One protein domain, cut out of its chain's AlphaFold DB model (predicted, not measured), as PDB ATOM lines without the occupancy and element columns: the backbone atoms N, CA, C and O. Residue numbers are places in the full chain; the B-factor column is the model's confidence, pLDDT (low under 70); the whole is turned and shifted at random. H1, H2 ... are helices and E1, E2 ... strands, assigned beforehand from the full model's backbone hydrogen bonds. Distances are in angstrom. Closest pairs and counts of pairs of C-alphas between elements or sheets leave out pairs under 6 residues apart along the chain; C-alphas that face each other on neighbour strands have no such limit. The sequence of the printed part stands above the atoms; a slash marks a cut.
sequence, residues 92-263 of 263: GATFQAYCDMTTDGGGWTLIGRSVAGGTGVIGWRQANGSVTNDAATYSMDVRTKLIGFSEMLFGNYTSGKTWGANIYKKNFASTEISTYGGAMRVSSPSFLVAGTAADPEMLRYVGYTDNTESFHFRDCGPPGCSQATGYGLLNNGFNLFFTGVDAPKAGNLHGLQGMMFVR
ATOM      1  N   GLY A  92     -53.696  21.452  32.455       92.12
ATOM      2  CA  GLY A  92     -53.557  20.910  33.806       92.12
ATOM      3  C   GLY A  92     -52.283  20.080  34.009       92.12
ATOM      4  O   GLY A  92     -51.952  19.741  35.147       92.12
ATOM      5  N   ALA A  93     -51.539  19.763  32.941       93.06
ATOM      6  CA  ALA A  93     -50.297  18.997  33.013       93.06
ATOM      7  C   ALA A  93     -49.118  19.876  33.473       93.06
ATOM      8  O   ALA A  93     -48.383  20.452  32.669       93.06
ATOM      9  N   THR A  94     -48.934  19.965  34.790       96.50
ATOM     10  CA  THR A  94     -47.908  20.818  35.406       96.50
ATOM     11  C   THR A  94     -46.576  20.103  35.653       96.50
ATOM     12  O   THR A  94     -46.508  18.878  35.766       96.50
ATOM     13  N   PHE A  95     -45.491  20.873  35.773       96.81
ATOM     14  CA  PHE A  95     -44.194  20.391  36.262       96.81
ATOM     15  C   PHE A  95     -43.368  21.511  36.911       96.81
ATOM     16  O   PHE A  95     -43.656  22.694  36.729       96.81
ATOM     17  N   GLN A  96     -42.331  21.139  37.669       97.88
ATOM     18  CA  GLN A  96     -41.408  22.102  38.273       97.88
ATOM     19  C   GLN A  96     -40.368  22.605  37.266       97.88
ATOM     20  O   GLN A  96     -39.698  21.816  36.599       97.88
ATOM     21  N   ALA A  97     -40.181  23.919  37.235       98.06
ATOM     22  CA  ALA A  97     -39.134  24.608  36.500       98.06
ATOM     23  C   ALA A  97     -38.386  25.562  37.436       98.06
ATOM     24  O   ALA A  97     -38.964  26.112  38.372       98.06
ATOM     25  N   TYR A  98     -37.096  25.778  37.183       98.62
ATOM     26  CA  TYR A  98     -36.370  26.854  37.847       98.62
ATOM     27  C   TYR A  98     -36.458  28.122  37.009       98.62
ATOM     28  O   TYR A  98     -36.134  28.106  35.817       98.62
ATOM     29  N   CYS A  99     -36.856  29.207  37.662       98.69
ATOM     30  CA  CYS A  99     -36.962  30.525  37.076       98.69
ATOM     31  C   CYS A  99     -35.881  31.451  37.624       98.69
ATOM     32  O   CYS A  99     -35.816  31.682  38.831       98.69
ATOM     33  N   ASP A 100     -35.081  32.037  36.737       98.50
ATOM     34  CA  ASP A 100     -34.289  33.222  37.063       98.50
ATOM     35  C   ASP A 100     -35.140  34.467  36.776       98.50
ATOM     36  O   ASP A 100     -35.452  34.798  35.628       98.50
ATOM     37  N   MET A 101     -35.557  35.139  37.850       98.25
ATOM     38  CA  MET A 101     -36.431  36.313  37.813       98.25
ATOM     39  C   MET A 101     -35.660  37.635  37.842       98.25
ATOM     40  O   MET A 101     -36.285  38.699  37.875       98.25
ATOM     41  N   THR A 102     -34.329  37.589  37.801       97.38
ATOM     42  CA  THR A 102     -33.460  38.743  38.063       97.38
ATOM     43  C   THR A 102     -32.563  39.113  36.887       97.38
ATOM     44  O   THR A 102     -32.498  40.286  36.520       97.38
ATOM     45  N   THR A 103     -31.904  38.141  36.258       96.38
ATOM     46  CA  THR A 103     -30.877  38.406  35.240       96.38
ATOM     47  C   THR A 103     -31.501  38.956  33.962       96.38
ATOM     48  O   THR A 103     -32.498  38.417  33.491       96.38
ATOM     49  N   ASP A 104     -30.946  40.031  33.387       95.19
ATOM     50  CA  ASP A 104     -31.433  40.651  32.135       95.19
ATOM     51  C   ASP A 104     -32.970  40.844  32.102       95.19
ATOM     52  O   ASP A 104     -33.662  40.473  31.156       95.19
ATOM     53  N   GLY A 105     -33.553  41.350  33.192       94.62
ATOM     54  CA  GLY A 105     -35.004  41.573  33.306       94.62
ATOM     55  C   GLY A 105     -35.835  40.350  33.726       94.62
ATOM     56  O   GLY A 105     -37.033  40.497  33.971       94.62
ATOM     57  N   GLY A 106     -35.219  39.174  33.880       96.94
ATOM     58  CA  GLY A 106     -35.822  37.985  34.483       96.94
ATOM     59  C   GLY A 106     -36.841  37.236  33.620       96.94
ATOM     60  O   GLY A 106     -37.054  37.537  32.446       96.94
ATOM     61  N   GLY A 107     -37.496  36.243  34.218       97.50
ATOM     62  CA  GLY A 107     -38.475  35.397  33.536       97.50
ATOM     63  C   GLY A 107     -37.842  34.284  32.702       97.50
ATOM     64  O   GLY A 107     -38.457  33.793  31.761       97.50
ATOM     65  N   TRP A 108     -36.616  33.891  33.032       97.81
ATOM     66  CA  TRP A 108     -35.852  32.877  32.317       97.81
ATOM     67  C   TRP A 108     -36.117  31.485  32.875       97.81
ATOM     68  O   TRP A 108     -35.986  31.273  34.075       97.81
ATOM     69  N   THR A 109     -36.421  30.525  32.006       97.81
ATOM     70  CA  THR A 109     -36.659  29.121  32.369       97.81
ATOM     71  C   THR A 109     -35.390  28.302  32.148       97.81
ATOM     72  O   THR A 109     -34.922  28.249  31.015       97.81
ATOM     73  N   LEU A 110     -34.832  27.657  33.182       98.38
ATOM     74  CA  LEU A 110     -33.672  26.759  33.037       98.38
ATOM     75  C   LEU A 110     -34.069  25.528  32.219       98.38
ATOM     76  O   LEU A 110     -34.971  24.806  32.629       98.38
ATOM     77  N   ILE A 111     -33.370  25.249  31.119       96.19
ATOM     78  CA  ILE A 111     -33.645  24.094  30.244       96.19
ATOM     79  C   ILE A 111     -32.506  23.078  30.184       96.19
ATOM     80  O   ILE A 111     -32.724  21.941  29.766       96.19
ATOM     81  N   GLY A 112     -31.300  23.472  30.594       96.88
ATOM     82  CA  GLY A 112     -30.131  22.609  30.537       96.88
ATOM     83  C   GLY A 112     -29.009  23.078  31.449       96.88
ATOM     84  O   GLY A 112     -28.796  24.281  31.606       96.88
ATOM     85  N   ARG A 113     -28.282  22.129  32.040       97.69
ATOM     86  CA  ARG A 113     -27.079  22.386  32.839       97.69
ATOM     87  C   ARG A 113     -26.092  21.238  32.691       97.69
ATOM     88  O   ARG A 113     -26.475  20.078  32.830       97.69
ATOM     89  N   SER A 114     -24.825  21.578  32.495       96.94
ATOM     90  CA  SER A 114     -23.714  20.633  32.570       96.94
ATOM     91  C   SER A 114     -23.030  20.671  33.935       96.94
ATOM     92  O   SER A 114     -23.086  21.676  34.647       96.94
ATOM     93  N   VAL A 115     -22.381  19.576  34.318       96.19
ATOM     94  CA  VAL A 115     -21.605  19.470  35.566       96.19
ATOM     95  C   VAL A 115     -20.291  18.755  35.281       96.19
ATOM     96  O   VAL A 115     -20.211  17.974  34.337       96.19
ATOM     97  N   ALA A 116     -19.246  19.001  36.068       94.31
ATOM     98  CA  ALA A 116     -17.977  18.299  35.885       94.31
ATOM     99  C   ALA A 116     -18.185  16.779  36.033       94.31
ATOM    100  O   ALA A 116     -18.790  16.328  37.002       94.31
ATOM    101  N   GLY A 117     -17.728  15.992  35.051       92.75
ATOM    102  CA  GLY A 117     -17.968  14.541  35.015       92.75
ATOM    103  C   GLY A 117     -19.427  14.133  34.757       92.75
ATOM    104  O   GLY A 117     -19.784  12.982  34.997       92.75
ATOM    105  N   GLY A 118     -20.269  15.061  34.295       92.38
ATOM    106  CA  GLY A 118     -21.677  14.817  34.002       92.38
ATOM    107  C   GLY A 118     -21.906  13.708  32.975       92.38
ATOM    108  O   GLY A 118     -21.082  13.469  32.093       92.38
ATOM    109  N   THR A 119     -23.045  13.029  33.090       93.62
ATOM    110  CA  THR A 119     -23.413  11.877  32.259       93.62
ATOM    111  C   THR A 119     -24.833  12.012  31.715       93.62
ATOM    112  O   THR A 119     -25.604  12.895  32.103       93.62
ATOM    113  N   GLY A 120     -25.187  11.123  30.787       92.81
ATOM    114  CA  GLY A 120     -26.492  11.119  30.137       92.81
ATOM    115  C   GLY A 120     -26.629  12.208  29.077       92.81
ATOM    116  O   GLY A 120     -25.643  12.791  28.616       92.81
ATOM    117  N   VAL A 121     -27.877  12.442  28.683       92.12
ATOM    118  CA  VAL A 121     -28.245  13.313  27.566       92.12
ATOM    119  C   VAL A 121     -28.377  14.771  27.996       92.12
ATOM    120  O   VAL A 121     -28.719  15.082  29.140       92.12
ATOM    121  N   ILE A 122     -28.104  15.677  27.065       92.38
ATOM    122  CA  ILE A 122     -28.293  17.114  27.220       92.38
ATOM    123  C   ILE A 122     -28.671  17.728  25.870       92.38
ATOM    124  O   ILE A 122     -27.963  17.608  24.876       92.38
ATOM    125  N   GLY A 123     -29.827  18.378  25.800       89.12
ATOM    126  CA  GLY A 123     -30.287  18.961  24.547       89.12
ATOM    127  C   GLY A 123     -31.783  19.214  24.535       89.12
ATOM    128  O   GLY A 123     -32.439  19.326  25.570       89.12
ATOM    129  N   TRP A 124     -32.348  19.310  23.338       87.06
ATOM    130  CA  TRP A 124     -33.701  19.837  23.172       87.06
ATOM    131  C   TRP A 124     -34.829  18.809  23.348       87.06
ATOM    132  O   TRP A 124     -35.976  19.211  23.539       87.06
ATOM    133  N   ARG A 125     -34.525  17.504  23.254       85.44
ATOM    134  CA  ARG A 125     -35.523  16.440  23.005       85.44
ATOM    135  C   ARG A 125     -35.616  15.330  24.041       85.44
ATOM    136  O   ARG A 125     -36.452  14.445  23.901       85.44
ATOM    137  N   GLN A 126     -34.720  15.305  25.015       91.62
ATOM    138  CA  GLN A 126     -34.753  14.286  26.053       91.62
ATOM    139  C   GLN A 126     -34.456  14.898  27.404       91.62
ATOM    140  O   GLN A 126     -33.621  15.802  27.536       91.62
ATOM    141  N   ALA A 127     -35.173  14.389  28.396       95.75
ATOM    142  CA  ALA A 127     -35.014  14.798  29.768       95.75
ATOM    143  C   ALA A 127     -33.869  14.009  30.400       95.75
ATOM    144  O   ALA A 127     -33.680  12.825  30.116       95.75
ATOM    145  N   ASN A 128     -33.116  14.670  31.266       97.25
ATOM    146  CA  ASN A 128     -32.064  14.051  32.056       97.25
ATOM    147  C   ASN A 128     -31.967  14.761  33.401       97.25
ATOM    148  O   ASN A 128     -32.086  15.986  33.466       97.25
ATOM    149  N   GLY A 129     -31.734  13.990  34.459       96.62
ATOM    150  CA  GLY A 129     -31.598  14.506  35.815       96.62
ATOM    151  C   GLY A 129     -32.833  15.247  36.337       96.62
ATOM    152  O   GLY A 129     -33.957  15.073  35.868       96.62
ATOM    153  N   SER A 130     -32.608  16.076  37.357       96.50
ATOM    154  CA  SER A 130     -33.641  16.873  38.019       96.50
ATOM    155  C   SER A 130     -33.209  18.329  38.129       96.50
ATOM    156  O   SER A 130     -32.062  18.623  38.468       96.50
ATOM    157  N   VAL A 131     -34.160  19.245  37.943       97.19
ATOM    158  CA  VAL A 131     -33.952  20.690  38.125       97.19
ATOM    159  C   VAL A 131     -33.557  21.051  39.568       97.19
ATOM    160  O   VAL A 131     -32.957  22.099  39.816       97.19
ATOM    161  N   THR A 132     -33.866  20.172  40.527       96.94
ATOM    162  CA  THR A 132     -33.560  20.343  41.953       96.94
ATOM    163  C   THR A 132     -32.194  19.792  42.364       96.94
ATOM    164  O   THR A 132     -31.704  20.157  43.428       96.94
ATOM    165  N   ASN A 133     -31.566  18.939  41.546       96.62
ATOM    166  CA  ASN A 133     -30.271  18.338  41.862       96.62
ATOM    167  C   ASN A 133     -29.142  19.052  41.117       96.62
ATOM    168  O   ASN A 133     -28.838  18.724  39.970       96.62
ATOM    169  N   ASP A 134     -28.499  20.000  41.789       96.00
ATOM    170  CA  ASP A 134     -27.470  20.852  41.186       96.00
ATOM    171  C   ASP A 134     -26.125  20.160  40.960       96.00
ATOM    172  O   ASP A 134     -25.309  20.660  40.193       96.00
ATOM    173  N   ALA A 135     -25.932  18.976  41.543       95.19
ATOM    174  CA  ALA A 135     -24.739  18.160  41.348       95.19
ATOM    175  C   ALA A 135     -24.799  17.274  40.091       95.19
ATOM    176  O   ALA A 135     -23.824  16.596  39.780       95.19
ATOM    177  N   ALA A 136     -25.927  17.254  39.370       96.19
ATOM    178  CA  ALA A 136     -26.124  16.418  38.191       96.19
ATOM    179  C   ALA A 136     -26.426  17.237  36.927       96.19
ATOM    180  O   ALA A 136     -26.989  18.340  36.981       96.19
ATOM    181  N   THR A 137     -26.085  16.646  35.778       96.94
ATOM    182  CA  THR A 137     -26.509  17.124  34.458       96.94
ATOM    183  C   THR A 137     -28.032  17.213  34.417       96.94
ATOM    184  O   THR A 137     -28.732  16.323  34.902       96.94
ATOM    185  N   TYR A 138     -28.546  18.295  33.838       97.75
ATOM    186  CA  TYR A 138     -29.976  18.527  33.683       97.75
ATOM    187  C   TYR A 138     -30.323  18.824  32.225       97.75
ATOM    188  O   TYR A 138     -29.612  19.575  31.556       97.75
ATOM    189  N   SER A 139     -31.435  18.259  31.761       96.50
ATOM    190  CA  SER A 139     -32.047  18.522  30.458       96.50
ATOM    191  C   SER A 139     -33.568  18.443  30.594       96.50
ATOM    192  O   SER A 139     -34.075  17.503  31.208       96.50
ATOM    193  N   MET A 140     -34.304  19.421  30.060       94.75
ATOM    194  CA  MET A 140     -35.756  19.542  30.276       94.75
ATOM    195  C   MET A 140     -36.623  18.724  29.302       94.75
ATOM    196  O   MET A 140     -37.769  18.431  29.637       94.75
ATOM    197  N   ASP A 141     -36.109  18.375  28.118       92.25
ATOM    198  CA  ASP A 141     -36.938  18.010  26.953       92.25
ATOM    199  C   ASP A 141     -37.915  19.135  26.563       92.25
ATOM    200  O   ASP A 141     -39.139  19.014  26.635       92.25
ATOM    201  N   VAL A 142     -37.346  20.274  26.165       88.62
ATOM    202  CA  VAL A 142     -38.076  21.483  25.744       88.62
ATOM    203  C   VAL A 142     -39.163  21.161  24.711       88.62
ATOM    204  O   VAL A 142     -40.245  21.751  24.760       88.62
ATOM    205  N   ARG A 143     -38.899  20.205  23.807       84.62
ATOM    206  CA  ARG A 143     -39.833  19.792  22.755       84.62
ATOM    207  C   ARG A 143     -41.078  19.121  23.327       84.62
ATOM    208  O   ARG A 143     -42.180  19.583  23.045       84.62
ATOM    209  N   THR A 144     -40.929  18.066  24.127       87.56
ATOM    210  CA  THR A 144     -42.087  17.361  24.709       87.56
ATOM    211  C   THR A 144     -42.812  18.227  25.736       87.56
ATOM    212  O   THR A 144     -44.027  18.123  25.887       87.56
ATOM    213  N   LYS A 145     -42.092  19.127  26.418       89.12
ATOM    214  CA  LYS A 145     -42.680  20.106  27.343       89.12
ATOM    215  C   LYS A 145     -43.375  21.280  26.652       89.12
ATOM    216  O   LYS A 145     -44.013  22.065  27.344       89.12
ATOM    217  N   LEU A 146     -43.273  21.394  25.323       86.50
ATOM    218  CA  LEU A 146     -43.881  22.463  24.522       86.50
ATOM    219  C   LEU A 146     -43.520  23.869  25.035       86.50
ATOM    220  O   LEU A 146     -44.345  24.782  25.047       86.50
ATOM    221  N   ILE A 147     -42.266  24.050  25.462       86.44
ATOM    222  CA  ILE A 147     -41.767  25.346  25.928       86.44
ATOM    223  C   ILE A 147     -41.489  26.242  24.719       86.44
ATOM    224  O   ILE A 147     -40.492  26.079  24.016       86.44
ATOM    225  N   GLY A 148     -42.384  27.202  24.486       81.62
ATOM    226  CA  GLY A 148     -42.183  28.269  23.510       81.62
ATOM    227  C   GLY A 148     -41.254  29.354  24.054       81.62
ATOM    228  O   GLY A 148     -41.384  29.766  25.206       81.62
ATOM    229  N   PHE A 149     -40.338  29.845  23.221       84.69
ATOM    230  CA  PHE A 149     -39.444  30.946  23.572       84.69
ATOM    231  C   PHE A 149     -39.006  31.725  22.336       84.69
ATOM    232  O   PHE A 149     -39.181  31.291  21.206       84.69
ATOM    233  N   SER A 150     -38.422  32.889  22.570       84.06
ATOM    234  CA  SER A 150     -37.883  33.807  21.557       84.06
ATOM    235  C   SER A 150     -36.534  34.393  21.966       84.06
ATOM    236  O   SER A 150     -35.889  35.086  21.185       84.06
ATOM    237  N   GLU A 151     -36.094  34.126  23.191       88.25
ATOM    238  CA  GLU A 151     -34.803  34.521  23.717       88.25
ATOM    239  C   GLU A 151     -34.159  33.325  24.424       88.25
ATOM    240  O   GLU A 151     -34.838  32.490  25.024       88.25
ATOM    241  N   MET A 152     -32.832  33.276  24.387       90.19
ATOM    242  CA  MET A 152     -32.016  32.308  25.107       90.19
ATOM    243  C   MET A 152     -30.929  33.043  25.872       90.19
ATOM    244  O   MET A 152     -30.292  33.947  25.333       90.19
ATOM    245  N   LEU A 153     -30.700  32.625  27.108       93.69
ATOM    246  CA  LEU A 153     -29.619  33.091  27.960       93.69
ATOM    247  C   LEU A 153     -28.728  31.896  28.285       93.69
ATOM    248  O   LEU A 153     -29.223  30.820  28.623       93.69
ATOM    249  N   PHE A 154     -27.422  32.054  28.150       94.19
ATOM    250  CA  PHE A 154     -26.479  30.968  28.371       94.19
ATOM    251  C   PHE A 154     -25.135  31.498  28.840       94.19
ATOM    252  O   PHE A 154     -24.775  32.646  28.589       94.19
ATOM    253  N   GLY A 155     -24.379  30.655  29.524       94.44
ATOM    254  CA  GLY A 155     -23.127  31.080  30.124       94.44
ATOM    255  C   GLY A 155     -22.619  30.093  31.152       94.44
ATOM    256  O   GLY A 155     -23.266  29.074  31.423       94.44
ATOM    257  N   ASN A 156     -21.457  30.398  31.721       95.75
ATOM    258  CA  ASN A 156     -20.910  29.601  32.806       95.75
ATOM    259  C   ASN A 156     -21.595  29.937  34.134       95.75
ATOM    260  O   ASN A 156     -22.228  30.984  34.279       95.75
ATOM    261  N   TYR A 157     -21.456  29.051  35.115       96.44
ATOM    262  CA  TYR A 157     -21.955  29.259  36.474       96.44
ATOM    263  C   TYR A 157     -20.839  29.082  37.504       96.44
ATOM    264  O   TYR A 157     -19.756  28.596  37.180       96.44
ATOM    265  N   THR A 158     -21.098  29.513  38.737       93.62
ATOM    266  CA  THR A 158     -20.175  29.344  39.873       93.62
ATOM    267  C   THR A 158     -20.611  28.201  40.778       93.62
ATOM    268  O   THR A 158     -19.863  27.255  40.994       93.62
ATOM    269  N   SER A 159     -21.840  28.261  41.287       90.06
ATOM    270  CA  SER A 159     -22.431  27.222  42.126       90.06
ATOM    271  C   SER A 159     -23.945  27.204  41.964       90.06
ATOM    272  O   SER A 159     -24.576  28.251  41.798       90.06
ATOM    273  N   GLY A 160     -24.530  26.008  42.003       87.56
ATOM    274  CA  GLY A 160     -25.970  25.810  41.883       87.56
ATOM    275  C   GLY A 160     -26.519  26.317  40.552       87.56
ATOM    276  O   GLY A 160     -26.345  25.694  39.505       87.56
ATOM    277  N   LYS A 161     -27.204  27.462  40.612       93.50
ATOM    278  CA  LYS A 161     -27.765  28.174  39.453       93.50
ATOM    279  C   LYS A 161     -27.363  29.649  39.420       93.50
ATOM    280  O   LYS A 161     -28.022  30.462  38.776       93.50
ATOM    281  N   THR A 162     -26.291  29.993  40.130       94.88
ATOM    282  CA  THR A 162     -25.728  31.341  40.153       94.88
ATOM    283  C   THR A 162     -24.780  31.511  38.978       94.88
ATOM    284  O   THR A 162     -23.805  30.766  38.841       94.88
ATOM    285  N   TRP A 163     -25.060  32.503  38.137       95.94
ATOM    286  CA  TRP A 163     -24.239  32.819  36.976       95.94
ATOM    287  C   TRP A 163     -22.777  33.095  37.335       95.94
ATOM    288  O   TRP A 163     -22.441  33.556  38.428       95.94
ATOM    289  N   GLY A 164     -21.902  32.774  36.390       94.00
ATOM    290  CA  GLY A 164     -20.494  33.117  36.416       94.00
ATOM    291  C   GLY A 164     -20.209  34.401  35.649       94.00
ATOM    292  O   GLY A 164     -21.096  35.207  35.382       94.00
ATOM    293  N   ALA A 165     -18.936  34.589  35.311       90.44
ATOM    294  CA  ALA A 165     -18.450  35.823  34.710       90.44
ATOM    295  C   ALA A 165     -18.919  36.047  33.264       90.44
ATOM    296  O   ALA A 165     -18.982  37.198  32.843       90.44
ATOM    297  N   ASN A 166     -19.227  34.987  32.508       90.75
ATOM    298  CA  ASN A 166     -19.546  35.079  31.085       90.75
ATOM    299  C   ASN A 166     -20.994  34.643  30.833       90.75
ATOM    300  O   ASN A 166     -21.324  33.459  30.931       90.75
ATOM    301  N   ILE A 167     -21.845  35.614  30.495       93.00
ATOM    302  CA  ILE A 167     -23.273  35.439  30.224       93.00
ATOM    303  C   ILE A 167     -23.598  36.089  28.881       93.00
ATOM    304  O   ILE A 167     -23.272  37.254  28.634       93.00
ATOM    305  N   TYR A 168     -24.297  35.347  28.037       90.75
ATOM    306  CA  TYR A 168     -24.666  35.744  26.691       90.75
ATOM    307  C   TYR A 168     -26.159  35.566  26.472       90.75
ATOM    308  O   TYR A 168     -26.753  34.572  26.892       90.75
ATOM    309  N   LYS A 169     -26.758  36.521  25.766       89.88
ATOM    310  CA  LYS A 169     -28.148  36.468  25.324       89.88
ATOM    311  C   LYS A 169     -28.223  36.345  23.815       89.88
ATOM    312  O   LYS A 169     -27.470  36.990  23.088       89.88
ATOM    313  N   LYS A 170     -29.203  35.584  23.344       85.25
ATOM    314  CA  LYS A 170     -29.542  35.474  21.934       85.25
ATOM    315  C   LYS A 170     -31.035  35.614  21.705       85.25
ATOM    316  O   LYS A 170     -31.828  35.020  22.427       85.25
ATOM    317  N   ASN A 171     -31.391  36.347  20.656       82.44
ATOM    318  CA  ASN A 171     -32.773  36.540  20.237       82.44
ATOM    319  C   ASN A 171     -33.069  35.699  18.991       82.44
ATOM    320  O   ASN A 171     -32.226  35.567  18.097       82.44
ATOM    321  N   PHE A 172     -34.285  35.175  18.925       76.81
ATOM    322  CA  PHE A 172     -34.816  34.354  17.844       76.81
ATOM    323  C   PHE A 172     -35.973  35.104  17.184       76.81
ATOM    324  O   PHE A 172     -36.762  35.771  17.852       76.81
ATOM    325  N   ALA A 173     -36.064  35.013  15.856       65.81
ATOM    326  CA  ALA A 173     -37.086  35.721  15.085       65.81
ATOM    327  C   ALA A 173     -38.493  35.110  15.232       65.81
ATOM    328  O   ALA A 173     -39.481  35.793  14.974       65.81
ATOM    329  N   SER A 174     -38.596  33.845  15.648       62.88
ATOM    330  CA  SER A 174     -39.849  33.094  15.764       62.88
ATOM    331  C   SER A 174     -39.891  32.262  17.050       62.88
ATOM    332  O   SER A 174     -38.868  32.017  17.687       62.88
ATOM    333  N   THR A 175     -41.103  31.857  17.440       57.44
ATOM    334  CA  THR A 175     -41.425  31.265  18.753       57.44
ATOM    335  C   THR A 175     -41.591  29.763  18.764       57.44
ATOM    336  O   THR A 175     -41.895  29.170  19.799       57.44
ATOM    337  N   GLU A 176     -41.497  29.149  17.595       54.94
ATOM    338  CA  GLU A 176     -42.081  27.841  17.359       54.94
ATOM    339  C   GLU A 176     -40.994  26.800  17.161       54.94
ATOM    340  O   GLU A 176     -40.701  26.373  16.051       54.94
ATOM    341  N   ILE A 177     -40.432  26.316  18.265       52.59
ATOM    342  CA  ILE A 177     -39.655  25.067  18.239       52.59
ATOM    343  C   ILE A 177     -40.497  23.905  17.690       52.59
ATOM    344  O   ILE A 177     -39.960  22.977  17.090       52.59
ATOM    345  N   SER A 178     -41.824  23.967  17.851       41.12
ATOM    346  CA  SER A 178     -42.779  22.960  17.382       41.12
ATOM    347  C   SER A 178     -42.817  22.773  15.863       41.12
ATOM    348  O   SER A 178     -43.223  21.703  15.416       41.12
ATOM    349  N   THR A 179     -42.376  23.758  15.074       46.75
ATOM    350  CA  THR A 179     -42.423  23.716  13.599       46.75
ATOM    351  C   THR A 179     -41.088  23.259  12.991       46.75
ATOM    352  O   THR A 179     -41.020  22.918  11.810       46.75
ATOM    353  N   TYR A 180     -40.014  23.174  13.785       53.88
ATOM    354  CA  TYR A 180     -38.687  22.800  13.291       53.88
ATOM    355  C   TYR A 180     -38.435  21.293  13.414       53.88
ATOM    356  O   TYR A 180     -37.865  20.784  14.380       53.88
ATOM    357  N   GLY A 181     -38.834  20.558  12.377       47.16
ATOM    358  CA  GLY A 181     -38.199  19.286  12.046       47.16
ATOM    359  C   GLY A 181     -36.836  19.554  11.403       47.16
ATOM    360  O   GLY A 181     -36.772  19.752  10.195       47.16
ATOM    361  N   GLY A 182     -35.757  19.601  12.189       54.09
ATOM    362  CA  GLY A 182     -34.388  19.667  11.660       54.09
ATOM    363  C   GLY A 182     -33.462  20.671  12.346       54.09
ATOM    364  O   GLY A 182     -33.805  21.285  13.351       54.09
ATOM    365  N   ALA A 183     -32.253  20.814  11.792       56.38
ATOM    366  CA  ALA A 183     -31.216  21.697  12.316       56.38
ATOM    367  C   ALA A 183     -31.523  23.181  12.015       56.38
ATOM    368  O   ALA A 183     -31.328  23.628  10.885       56.38
ATOM    369  N   MET A 184     -31.962  23.966  13.002       61.16
ATOM    370  CA  MET A 184     -32.057  25.427  12.875       61.16
ATOM    371  C   MET A 184     -30.684  26.051  13.107       61.16
ATOM    372  O   MET A 184     -29.946  25.615  13.984       61.16
ATOM    373  N   ARG A 185     -30.351  27.101  12.357       63.25
ATOM    374  CA  ARG A 185     -29.166  27.931  12.585       63.25
ATOM    375  C   ARG A 185     -29.600  29.368  12.674       63.25
ATOM    376  O   ARG A 185     -30.157  29.904  11.724       63.25
ATOM    377  N   VAL A 186     -29.306  29.997  13.794       63.03
ATOM    378  CA  VAL A 186     -29.460  31.437  13.919       63.03
ATOM    379  C   VAL A 186     -28.072  32.041  13.854       63.03
ATOM    380  O   VAL A 186     -27.305  31.893  14.804       63.03
ATOM    381  N   SER A 187     -27.760  32.687  12.731       61.50
ATOM    382  CA  SER A 187     -26.583  33.537  12.547       61.50
ATOM    383  C   SER A 187     -26.960  34.981  12.886       61.50
ATOM    384  O   SER A 187     -27.227  35.801  12.008       61.50
ATOM    385  N   SER A 188     -27.058  35.274  14.178       60.25
ATOM    386  CA  SER A 188     -27.302  36.624  14.694       60.25
ATOM    387  C   SER A 188     -26.325  36.912  15.833       60.25
ATOM    388  O   SER A 188     -25.832  35.963  16.458       60.25
ATOM    389  N   PRO A 189     -26.006  38.191  16.105       58.44
ATOM    390  CA  PRO A 189     -25.108  38.539  17.193       58.44
ATOM    391  C   PRO A 189     -25.630  37.974  18.517       58.44
ATOM    392  O   PRO A 189     -26.799  38.156  18.860       58.44
ATOM    393  N   SER A 190     -24.756  37.299  19.258       63.66
ATOM    394  CA  SER A 190     -24.992  37.071  20.680       63.66
ATOM    395  C   SER A 190     -24.608  38.342  21.425       63.66
ATOM    396  O   SER A 190     -23.537  38.904  21.200       63.66
ATOM    397  N   PHE A 191     -25.491  38.812  22.296       68.94
ATOM    398  CA  PHE A 191     -25.282  40.011  23.092       68.94
ATOM    399  C   PHE A 191     -24.589  39.623  24.394       68.94
ATOM    400  O   PHE A 191     -25.049  38.723  25.100       68.94
ATOM    401  N   LEU A 192     -23.490  40.302  24.715       70.94
ATOM    402  CA  LEU A 192     -22.824  40.148  26.001       70.94
ATOM    403  C   LEU A 192     -23.721  40.743  27.091       70.94
ATOM    404  O   LEU A 192     -24.041  41.929  27.055       70.94
ATOM    405  N   VAL A 193     -24.134  39.910  28.042       69.88
ATOM    406  CA  VAL A 193     -24.877  40.339  29.236       69.88
ATOM    407  C   VAL A 193     -23.898  40.618  30.377       69.88
ATOM    408  O   VAL A 193     -24.053  41.605  31.089       69.88
ATOM    409  N   ALA A 194     -22.864  39.784  30.518       68.69
ATOM    410  CA  ALA A 194     -21.740  39.989  31.430       68.69
ATOM    411  C   ALA A 194     -20.493  39.261  30.900       68.69
ATOM    412  O   ALA A 194     -20.623  38.183  30.321       68.69
ATOM    413  N   GLY A 195     -19.304  39.845  31.080       73.75
ATOM    414  CA  GLY A 195     -18.017  39.260  30.683       73.75
ATOM    415  C   GLY A 195     -17.086  40.273  30.017       73.75
ATOM    416  O   GLY A 195     -17.358  41.472  30.016       73.75
ATOM    417  N   THR A 196     -15.971  39.793  29.460       72.50
ATOM    418  CA  THR A 196     -14.920  40.651  28.868       72.50
ATOM    419  C   THR A 196     -14.460  40.217  27.476       72.50
ATOM    420  O   THR A 196     -13.606  40.871  26.884       72.50
ATOM    421  N   ALA A 197     -14.998  39.119  26.936       67.56
ATOM    422  CA  ALA A 197     -14.598  38.625  25.622       67.56
ATOM    423  C   ALA A 197     -14.974  39.631  24.520       67.56
ATOM    424  O   ALA A 197     -16.148  39.974  24.363       67.56
ATOM    425  N   ALA A 198     -13.982  40.079  23.749       58.88
ATOM    426  CA  ALA A 198     -14.209  40.888  22.560       58.88
ATOM    427  C   ALA A 198     -14.755  39.990  21.439       58.88
ATOM    428  O   ALA A 198     -14.066  39.073  21.006       58.88
ATOM    429  N   ASP A 199     -15.992  40.257  21.012       66.69
ATOM    430  CA  ASP A 199     -16.671  39.644  19.860       66.69
ATOM    431  C   ASP A 199     -16.602  38.100  19.800       66.69
ATOM    432  O   ASP A 199     -15.767  37.521  19.100       66.69
ATOM    433  N   PRO A 200     -17.488  37.391  20.527       73.25
ATOM    434  CA  PRO A 200     -17.490  35.936  20.564       73.25
ATOM    435  C   PRO A 200     -18.105  35.364  19.278       73.25
ATOM    436  O   PRO A 200     -19.239  34.880  19.265       73.25
ATOM    437  N   GLU A 201     -17.362  35.432  18.173       76.00
ATOM    438  CA  GLU A 201     -17.832  35.040  16.842       76.00
ATOM    439  C   GLU A 201     -18.410  33.623  16.805       76.00
ATOM    440  O   GLU A 201     -19.385  33.367  16.100       76.00
ATOM    441  N   MET A 202     -17.860  32.701  17.599       75.06
ATOM    442  CA  MET A 202     -18.347  31.322  17.652       75.06
ATOM    443  C   MET A 202     -19.745  31.240  18.267       75.06
ATOM    444  O   MET A 202     -20.545  30.414  17.850       75.06
ATOM    445  N   LEU A 203     -20.098  32.154  19.171       78.31
ATOM    446  CA  LEU A 203     -21.433  32.231  19.765       78.31
ATOM    447  C   LEU A 203     -22.464  32.897  18.838       78.31
ATOM    448  O   LEU A 203     -23.658  32.915  19.155       78.31
ATOM    449  N   ARG A 204     -22.058  33.422  17.670       74.94
ATOM    450  CA  ARG A 204     -22.996  33.935  16.650       74.94
ATOM    451  C   ARG A 204     -23.881  32.844  16.075       74.94
ATOM    452  O   ARG A 204     -24.953  33.156  15.567       74.94
ATOM    453  N   TYR A 205     -23.495  31.579  16.207       73.06
ATOM    454  CA  TYR A 205     -24.270  30.441  15.737       73.06
ATOM    455  C   TYR A 205     -24.852  29.700  16.929       73.06
ATOM    456  O   TYR A 205     -24.153  29.335  17.858       73.06
ATOM    457  N   VAL A 206     -26.166  29.517  16.921       76.12
ATOM    458  CA  VAL A 206     -26.877  28.649  17.865       76.12
ATOM    459  C   VAL A 206     -27.892  27.887  17.052       76.12
ATOM    460  O   VAL A 206     -28.491  28.463  16.133       76.12
ATOM    461  N   GLY A 207     -28.071  26.614  17.377       70.81
ATOM    462  CA  GLY A 207     -29.007  25.781  16.659       70.81
ATOM    463  C   GLY A 207     -29.892  24.905  17.520       70.81
ATOM    464  O   GLY A 207     -29.499  24.411  18.578       70.81
ATOM    465  N   TYR A 208     -31.099  24.698  17.005       74.50
ATOM    466  CA  TYR A 208     -31.945  23.584  17.404       74.50
ATOM    467  C   TYR A 208     -31.552  22.380  16.557       74.50
ATOM    468  O   TYR A 208     -31.447  22.520  15.346       74.50
ATOM    469  N   THR A 209     -31.328  21.222  17.163       73.19
ATOM    470  CA  THR A 209     -31.009  19.972  16.461       73.19
ATOM    471  C   THR A 209     -31.686  18.809  17.159       73.19
ATOM    472  O   THR A 209     -31.990  18.890  18.349       73.19
ATOM    473  N   ASP A 210     -31.820  17.689  16.455       75.38
ATOM    474  CA  ASP A 210     -32.380  16.463  17.031       75.38
ATOM    475  C   ASP A 210     -31.375  15.689  17.894       75.38
ATOM    476  O   ASP A 210     -31.744  14.725  18.558       75.38
ATOM    477  N   ASN A 211     -30.124  16.153  17.918       78.12
ATOM    478  CA  ASN A 211     -29.066  15.629  18.762       78.12
ATOM    479  C   ASN A 211     -29.413  15.796  20.256       78.12
ATOM    480  O   ASN A 211     -29.784  16.882  20.711       78.12
ATOM    481  N   THR A 212     -29.282  14.707  21.007       86.56
ATOM    482  CA  THR A 212     -29.520  14.625  22.453       86.56
ATOM    483  C   THR A 212     -28.232  14.712  23.274       86.56
ATOM    484  O   THR A 212     -28.278  14.617  24.495       86.56
ATOM    485  N   GLU A 213     -27.084  14.908  22.635       85.75
ATOM    486  CA  GLU A 213     -25.773  14.981  23.278       85.75
ATOM    487  C   GLU A 213     -25.286  16.418  23.488       85.75
ATOM    488  O   GLU A 213     -24.354  16.629  24.263       85.75
ATOM    489  N   SER A 214     -25.884  17.423  22.829       87.12
ATOM    490  CA  SER A 214     -25.547  18.827  23.104       87.12
ATOM    491  C   SER A 214     -26.587  19.868  22.673       87.12
ATOM    492  O   SER A 214     -27.328  19.703  21.701       87.12
ATOM    493  N   PHE A 215     -26.547  21.034  23.329       87.81
ATOM    494  CA  PHE A 215     -27.078  22.287  22.774       87.81
ATOM    495  C   PHE A 215     -26.037  22.906  21.837       87.81
ATOM    496  O   PHE A 215     -24.952  23.242  22.298       87.81
ATOM    497  N   HIS A 216     -26.339  23.059  20.545       82.69
ATOM    498  CA  HIS A 216     -25.337  23.359  19.510       82.69
ATOM    499  C   HIS A 216     -25.039  24.859  19.344       82.69
ATOM    500  O   HIS A 216     -25.964  25.675  19.297       82.69
ATOM    501  N   PHE A 217     -23.759  25.203  19.140       80.75
ATOM    502  CA  PHE A 217     -23.262  26.585  19.006       80.75
ATOM    503  C   PHE A 217     -22.386  26.843  17.752       80.75
ATOM    504  O   PHE A 217     -21.516  27.704  17.776       80.75
ATOM    505  N   ARG A 218     -22.543  26.103  16.640       71.38
ATOM    506  CA  ARG A 218     -21.597  26.187  15.500       71.38
ATOM    507  C   ARG A 218     -22.235  26.335  14.117       71.38
ATOM    508  O   ARG A 218     -23.271  25.747  13.809       71.38
ATOM    509  N   ASP A 219     -21.524  27.061  13.253       59.22
ATOM    510  CA  ASP A 219     -21.677  27.037  11.800       59.22
ATOM    511  C   ASP A 219     -21.047  25.775  11.191       59.22
ATOM    512  O   ASP A 219     -19.888  25.774  10.791       59.22
ATOM    513  N   CYS A 220     -21.795  24.681  11.114       57.47
ATOM    514  CA  CYS A 220     -21.470  23.575  10.197       57.47
ATOM    515  C   CYS A 220     -22.713  22.764   9.788       57.47
ATOM    516  O   CYS A 220     -23.233  21.985  10.584       57.47
ATOM    517  N   GLY A 221     -23.315  23.035   8.626       52.53
ATOM    518  CA  GLY A 221     -24.549  22.347   8.210       52.53
ATOM    519  C   GLY A 221     -24.261  20.877   7.891       52.53
ATOM    520  O   GLY A 221     -23.108  20.547   7.602       52.53
ATOM    521  N   PRO A 222     -25.257  19.973   7.912       44.44
ATOM    522  CA  PRO A 222     -25.090  18.671   7.271       44.44
ATOM    523  C   PRO A 222     -24.616  18.868   5.813       44.44
ATOM    524  O   PRO A 222     -25.115  19.785   5.157       44.44
ATOM    525  N   PRO A 223     -23.663  18.065   5.298       46.50
ATOM    526  CA  PRO A 223     -23.119  16.834   5.879       46.50
ATOM    527  C   PRO A 223     -21.826  17.036   6.699       46.50
ATOM    528  O   PRO A 223     -21.266  16.064   7.193       46.50
ATOM    529  N   GLY A 224     -21.333  18.273   6.839       46.84
ATOM    530  CA  GLY A 224     -19.995  18.577   7.370       46.84
ATOM    531  C   GLY A 224     -19.855  18.540   8.892       46.84
ATOM    532  O   GLY A 224     -18.739  18.534   9.400       46.84
ATOM    533  N   CYS A 225     -20.967  18.487   9.623       54.50
ATOM    534  CA  CYS A 225     -20.952  18.141  11.037       54.50
ATOM    535  C   CYS A 225     -21.504  16.736  11.202       54.50
ATOM    536  O   CYS A 225     -22.716  16.520  11.190       54.50
ATOM    537  N   SER A 226     -20.601  15.769  11.380       46.47
ATOM    538  CA  SER A 226     -20.998  14.571  12.096       46.47
ATOM    539  C   SER A 226     -21.547  15.052  13.441       46.47
ATOM    540  O   SER A 226     -20.902  15.816  14.161       46.47
ATOM    541  N   GLN A 227     -22.763  14.627  13.773       50.69
ATOM    542  CA  GLN A 227     -23.408  14.890  15.065       50.69
ATOM    543  C   GLN A 227     -22.544  14.417  16.261       50.69
ATOM    544  O   GLN A 227     -22.857  14.726  17.402       50.69
ATOM    545  N   ALA A 228     -21.432  13.728  15.972       43.94
ATOM    546  CA  ALA A 228     -20.412  13.218  16.872       43.94
ATOM    547  C   ALA A 228     -19.352  14.242  17.335       43.94
ATOM    548  O   ALA A 228     -18.585  13.929  18.241       43.94
ATOM    549  N   THR A 229     -19.248  15.442  16.743       53.66
ATOM    550  CA  THR A 229     -18.277  16.456  17.215       53.66
ATOM    551  C   THR A 229     -18.989  17.554  17.997       53.66
ATOM    552  O   THR A 229     -19.530  18.508  17.446       53.66
ATOM    553  N   GLY A 230     -19.043  17.348  19.312       66.75
ATOM    554  CA  GLY A 230     -19.814  18.113  20.284       66.75
ATOM    555  C   GLY A 230     -19.435  19.583  20.421       66.75
ATOM    556  O   GLY A 230     -18.817  19.948  21.413       66.75
ATOM    557  N   TYR A 231     -19.819  20.429  19.464       80.19
ATOM    558  CA  TYR A 231     -19.606  21.874  19.537       80.19
ATOM    559  C   TYR A 231     -20.814  22.600  20.126       80.19
ATOM    560  O   TYR A 231     -21.764  22.973  19.427       80.19
ATOM    561  N   GLY A 232     -20.755  22.814  21.434       88.06
ATOM    562  CA  GLY A 232     -21.789  23.482  22.195       88.06
ATOM    563  C   GLY A 232     -21.728  23.165  23.681       88.06
ATOM    564  O   GLY A 232     -20.644  22.957  24.222       88.06
ATOM    565  N   LEU A 233     -22.884  23.138  24.343       92.50
ATOM    566  CA  LEU A 233     -22.981  22.660  25.721       92.50
ATOM    567  C   LEU A 233     -23.232  21.150  25.727       92.50
ATOM    568  O   LEU A 233     -24.322  20.708  25.365       92.50
ATOM    569  N   LEU A 234     -22.227  20.395  26.161       93.19
ATOM    570  CA  LEU A 234     -22.268  18.956  26.427       93.19
ATOM    571  C   LEU A 234     -22.631  18.691  27.892       93.19
ATOM    572  O   LEU A 234     -22.681  19.611  28.708       93.19
ATOM    573  N   ASN A 235     -22.828  17.422  28.255       94.00
ATOM    574  CA  ASN A 235     -23.190  17.017  29.620       94.00
ATOM    575  C   ASN A 235     -22.132  17.396  30.669       94.00
ATOM    576  O   ASN A 235     -22.484  17.580  31.839       94.00
ATOM    577  N   ASN A 236     -20.880  17.573  30.239       93.62
ATOM    578  CA  ASN A 236     -19.727  17.850  31.083       93.62
ATOM    579  C   ASN A 236     -19.143  19.267  30.942       93.62
ATOM    580  O   ASN A 236     -18.235  19.616  31.694       93.62
ATOM    581  N   GLY A 237     -19.647  20.102  30.030       94.00
ATOM    582  CA  GLY A 237     -19.117  21.451  29.828       94.00
ATOM    583  C   GLY A 237     -19.347  22.001  28.428       94.00
ATOM    584  O   GLY A 237     -19.885  21.331  27.549       94.00
ATOM    585  N   PHE A 238     -18.946  23.249  28.226       92.12
ATOM    586  CA  PHE A 238     -18.870  23.839  26.899       92.12
ATOM    587  C   PHE A 238     -17.651  23.307  26.149       92.12
ATOM    588  O   PHE A 238     -16.527  23.372  26.640       92.12
ATOM    589  N   ASN A 239     -17.859  22.880  24.913       89.12
ATOM    590  CA  ASN A 239     -16.796  22.586  23.965       89.12
ATOM    591  C   ASN A 239     -17.050  23.420  22.711       89.12
ATOM    592  O   ASN A 239     -18.019  23.197  21.997       89.12
ATOM    593  N   LEU A 240     -16.240  24.452  22.489       83.44
ATOM    594  CA  LEU A 240     -16.550  25.509  21.517       83.44
ATOM    595  C   LEU A 240     -15.453  25.766  20.474       83.44
ATOM    596  O   LEU A 240     -15.734  26.422  19.478       83.44
ATOM    597  N   PHE A 241     -14.230  25.257  20.656       75.19
ATOM    598  CA  PHE A 241     -13.101  25.535  19.756       75.19
ATOM    599  C   PHE A 241     -12.139  24.349  19.642       75.19
ATOM    600  O   PHE A 241     -12.184  23.437  20.459       75.19
ATOM    601  N   PHE A 242     -11.242  24.396  18.652       64.06
ATOM    602  CA  PHE A 242     -10.245  23.351  18.383       64.06
ATOM    603  C   PHE A 242      -8.886  23.609  19.051       64.06
ATOM    604  O   PHE A 242      -8.173  22.665  19.378       64.06
ATOM    605  N   THR A 243      -8.502  24.881  19.229       62.50
ATOM    606  CA  THR A 243      -7.189  25.282  19.761       62.50
ATOM    607  C   THR A 243      -7.307  26.480  20.710       62.50
ATOM    608  O   THR A 243      -8.204  27.307  20.565       62.50
ATOM    609  N   GLY A 244      -6.390  26.605  21.675       63.28
ATOM    610  CA  GLY A 244      -6.471  27.620  22.739       63.28
ATOM    611  C   GLY A 244      -6.422  29.085  22.279       63.28
ATOM    612  O   GLY A 244      -6.851  29.964  23.021       63.28
ATOM    613  N   VAL A 245      -5.963  29.368  21.052       64.50
ATOM    614  CA  VAL A 245      -5.935  30.737  20.493       64.50
ATOM    615  C   VAL A 245      -7.330  31.286  20.163       64.50
ATOM    616  O   VAL A 245      -7.494  32.490  19.985       64.50
ATOM    617  N   ASP A 246      -8.350  30.426  20.125       69.44
ATOM    618  CA  ASP A 246      -9.735  30.801  19.829       69.44
ATOM    619  C   ASP A 246     -10.577  31.099  21.084       69.44
ATOM    620  O   ASP A 246     -11.773  31.380  20.977       69.44
ATOM    621  N   ALA A 247      -9.985  31.066  22.284       72.69
ATOM    622  CA  ALA A 247     -10.728  31.215  23.537       72.69
ATOM    623  C   ALA A 247     -11.582  32.500  23.636       72.69
ATOM    624  O   ALA A 247     -12.760  32.383  23.996       72.69
ATOM    625  N   PRO A 248     -11.092  33.694  23.232       77.69
ATOM    626  CA  PRO A 248     -11.926  34.899  23.206       77.69
ATOM    627  C   PRO A 248     -13.103  34.792  22.223       77.69
ATOM    628  O   PRO A 248     -14.215  35.209  22.540       77.69
ATOM    629  N   LYS A 249     -12.899  34.145  21.066       79.00
ATOM    630  CA  LYS A 249     -13.942  33.944  20.043       79.00
ATOM    631  C   LYS A 249     -15.042  32.984  20.506       79.00
ATOM    632  O   LYS A 249     -16.164  33.054  20.013       79.00
ATOM    633  N   ALA A 250     -14.734  32.108  21.463       78.75
ATOM    634  CA  ALA A 250     -15.686  31.229  22.141       78.75
ATOM    635  C   ALA A 250     -16.330  31.858  23.389       78.75
ATOM    636  O   ALA A 250     -16.990  31.160  24.162       78.75
ATOM    637  N   GLY A 251     -16.120  33.156  23.623       84.81
ATOM    638  CA  GLY A 251     -16.704  33.861  24.759       84.81
ATOM    639  C   GLY A 251     -16.156  33.424  26.117       84.81
ATOM    640  O   GLY A 251     -16.862  33.501  27.117       84.81
ATOM    641  N   ASN A 252     -14.921  32.909  26.167       87.62
ATOM    642  CA  ASN A 252     -14.305  32.390  27.395       87.62
ATOM    643  C   ASN A 252     -15.147  31.308  28.109       87.62
ATOM    644  O   ASN A 252     -15.073  31.171  29.329       87.62
ATOM    645  N   LEU A 253     -15.966  30.554  27.365       89.50
ATOM    646  CA  LEU A 253     -16.814  29.493  27.920       89.50
ATOM    647  C   LEU A 253     -16.212  28.095  27.781       89.50
ATOM    648  O   LEU A 253     -16.568  27.215  28.554       89.50
ATOM    649  N   HIS A 254     -15.325  27.871  26.810       89.38
ATOM    650  CA  HIS A 254     -14.766  26.546  26.533       89.38
ATOM    651  C   HIS A 254     -14.143  25.909  27.786       89.38
ATOM    652  O   HIS A 254     -13.371  26.548  28.499       89.38
ATOM    653  N   GLY A 255     -14.465  24.640  28.036       89.75
ATOM    654  CA  GLY A 255     -14.010  23.874  29.197       89.75
ATOM    655  C   GLY A 255     -14.770  24.172  30.493       89.75
ATOM    656  O   GLY A 255     -14.634  23.417  31.454       89.75
ATOM    657  N   LEU A 256     -15.595  25.224  30.536       93.19
ATOM    658  CA  LEU A 256     -16.392  25.566  31.713       93.19
ATOM    659  C   LEU A 256     -17.731  24.829  31.708       93.19
ATOM    660  O   LEU A 256     -18.334  24.585  30.660       93.19
ATOM    661  N   GLN A 257     -18.242  24.529  32.899       95.81
ATOM    662  CA  GLN A 257     -19.624  24.089  33.056       95.81
ATOM    663  C   GLN A 257     -20.585  25.250  32.795       95.81
ATOM    664  O   GLN A 257     -20.274  26.416  33.053       95.81
ATOM    665  N   GLY A 258     -21.759  24.920  32.266       96.19
ATOM    666  CA  GLY A 258     -22.676  25.890  31.696       96.19
ATOM    667  C   GLY A 258     -24.133  25.612  31.994       96.19
ATOM    668  O   GLY A 258     -24.523  24.486  32.307       96.19
ATOM    669  N   MET A 259     -24.939  26.660  31.857       97.19
ATOM    670  CA  MET A 259     -26.395  26.587  31.908       97.19
ATOM    671  C   MET A 259     -27.020  27.247  30.686       97.19
ATOM    672  O   MET A 259     -26.454  28.170  30.100       97.19
ATOM    673  N   MET A 260     -28.218  26.778  30.352       95.31
ATOM    674  CA  MET A 260     -29.044  27.246  29.247       95.31
ATOM    675  C   MET A 260     -30.427  27.596  29.777       95.31
ATOM    676  O   MET A 260     -31.070  26.773  30.431       95.31
ATOM    677  N   PHE A 261     -30.902  28.789  29.454       96.38
ATOM    678  CA  PHE A 261     -32.216  29.284  29.823       96.38
ATOM    679  C   PHE A 261     -32.943  29.869  28.619       96.38
ATOM    680  O   PHE A 261     -32.305  30.338  27.677       96.38
ATOM    681  N   VAL A 262     -34.276  29.887  28.666       93.25
ATOM    682  CA  VAL A 262     -35.122  30.409  27.582       93.25
ATOM    683  C   VAL A 262     -36.325  31.202  28.090       93.25
ATOM    684  O   VAL A 262     -36.793  30.962  29.209       93.25
ATOM    685  N   ARG A 263     -36.820  32.145  27.273       90.88
ATOM    686  CA  ARG A 263     -38.054  32.915  27.525       90.88
ATOM    687  C   ARG A 263     -38.661  33.567  26.275       90.88
ATOM    688  O   ARG A 263     -38.013  33.616  25.208       90.88
TER     689      ARG A 263
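AT A GLANCE: This is residues 92 to 263 of the 263 residues of the protein "Fibrinogen C-terminal domain-containing protein" of Proteobacteria bacterium (UniProt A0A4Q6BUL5). With little regular structure, this is a strongly twisted, branched antiparallel sheet, E9 between E2 and E4, with hairpin E7-E8 near E9. Nine strands and helix H1, after E6, hold 53 of 172 printed residues, mostly strand. It is compact, radius of gyration of the C-alphas 14.7 A, spanning 49 by 36 by 32 A.

HOW THE PARTS SIT: E2, residues 108 to 113, has E1, 95 to 100, and E3, 138 to 140, on one side and E9, 258 to 262, on the other, N 111 and O 260 2.8 A apart. E4, 151 to 159, beside E9, forms a meander with E5, 162 to 171, and E6, 191 to 194, each strand antiparallel to the one before, like E1, E2, E3. H1, 201 to 204, only grazes this sheet. E7, 232 to 234, and E8, 237 to 239, form a hairpin.

IN THESE COORDINATES: C-alpha 95 is at (-44.194, 20.391, 36.262) and C-alpha 262 at (-35.122, 30.409, 27.582).

THE WHOLE: The printed part has no cut; 41 residues, among them 173 to 191, have pLDDT under 70.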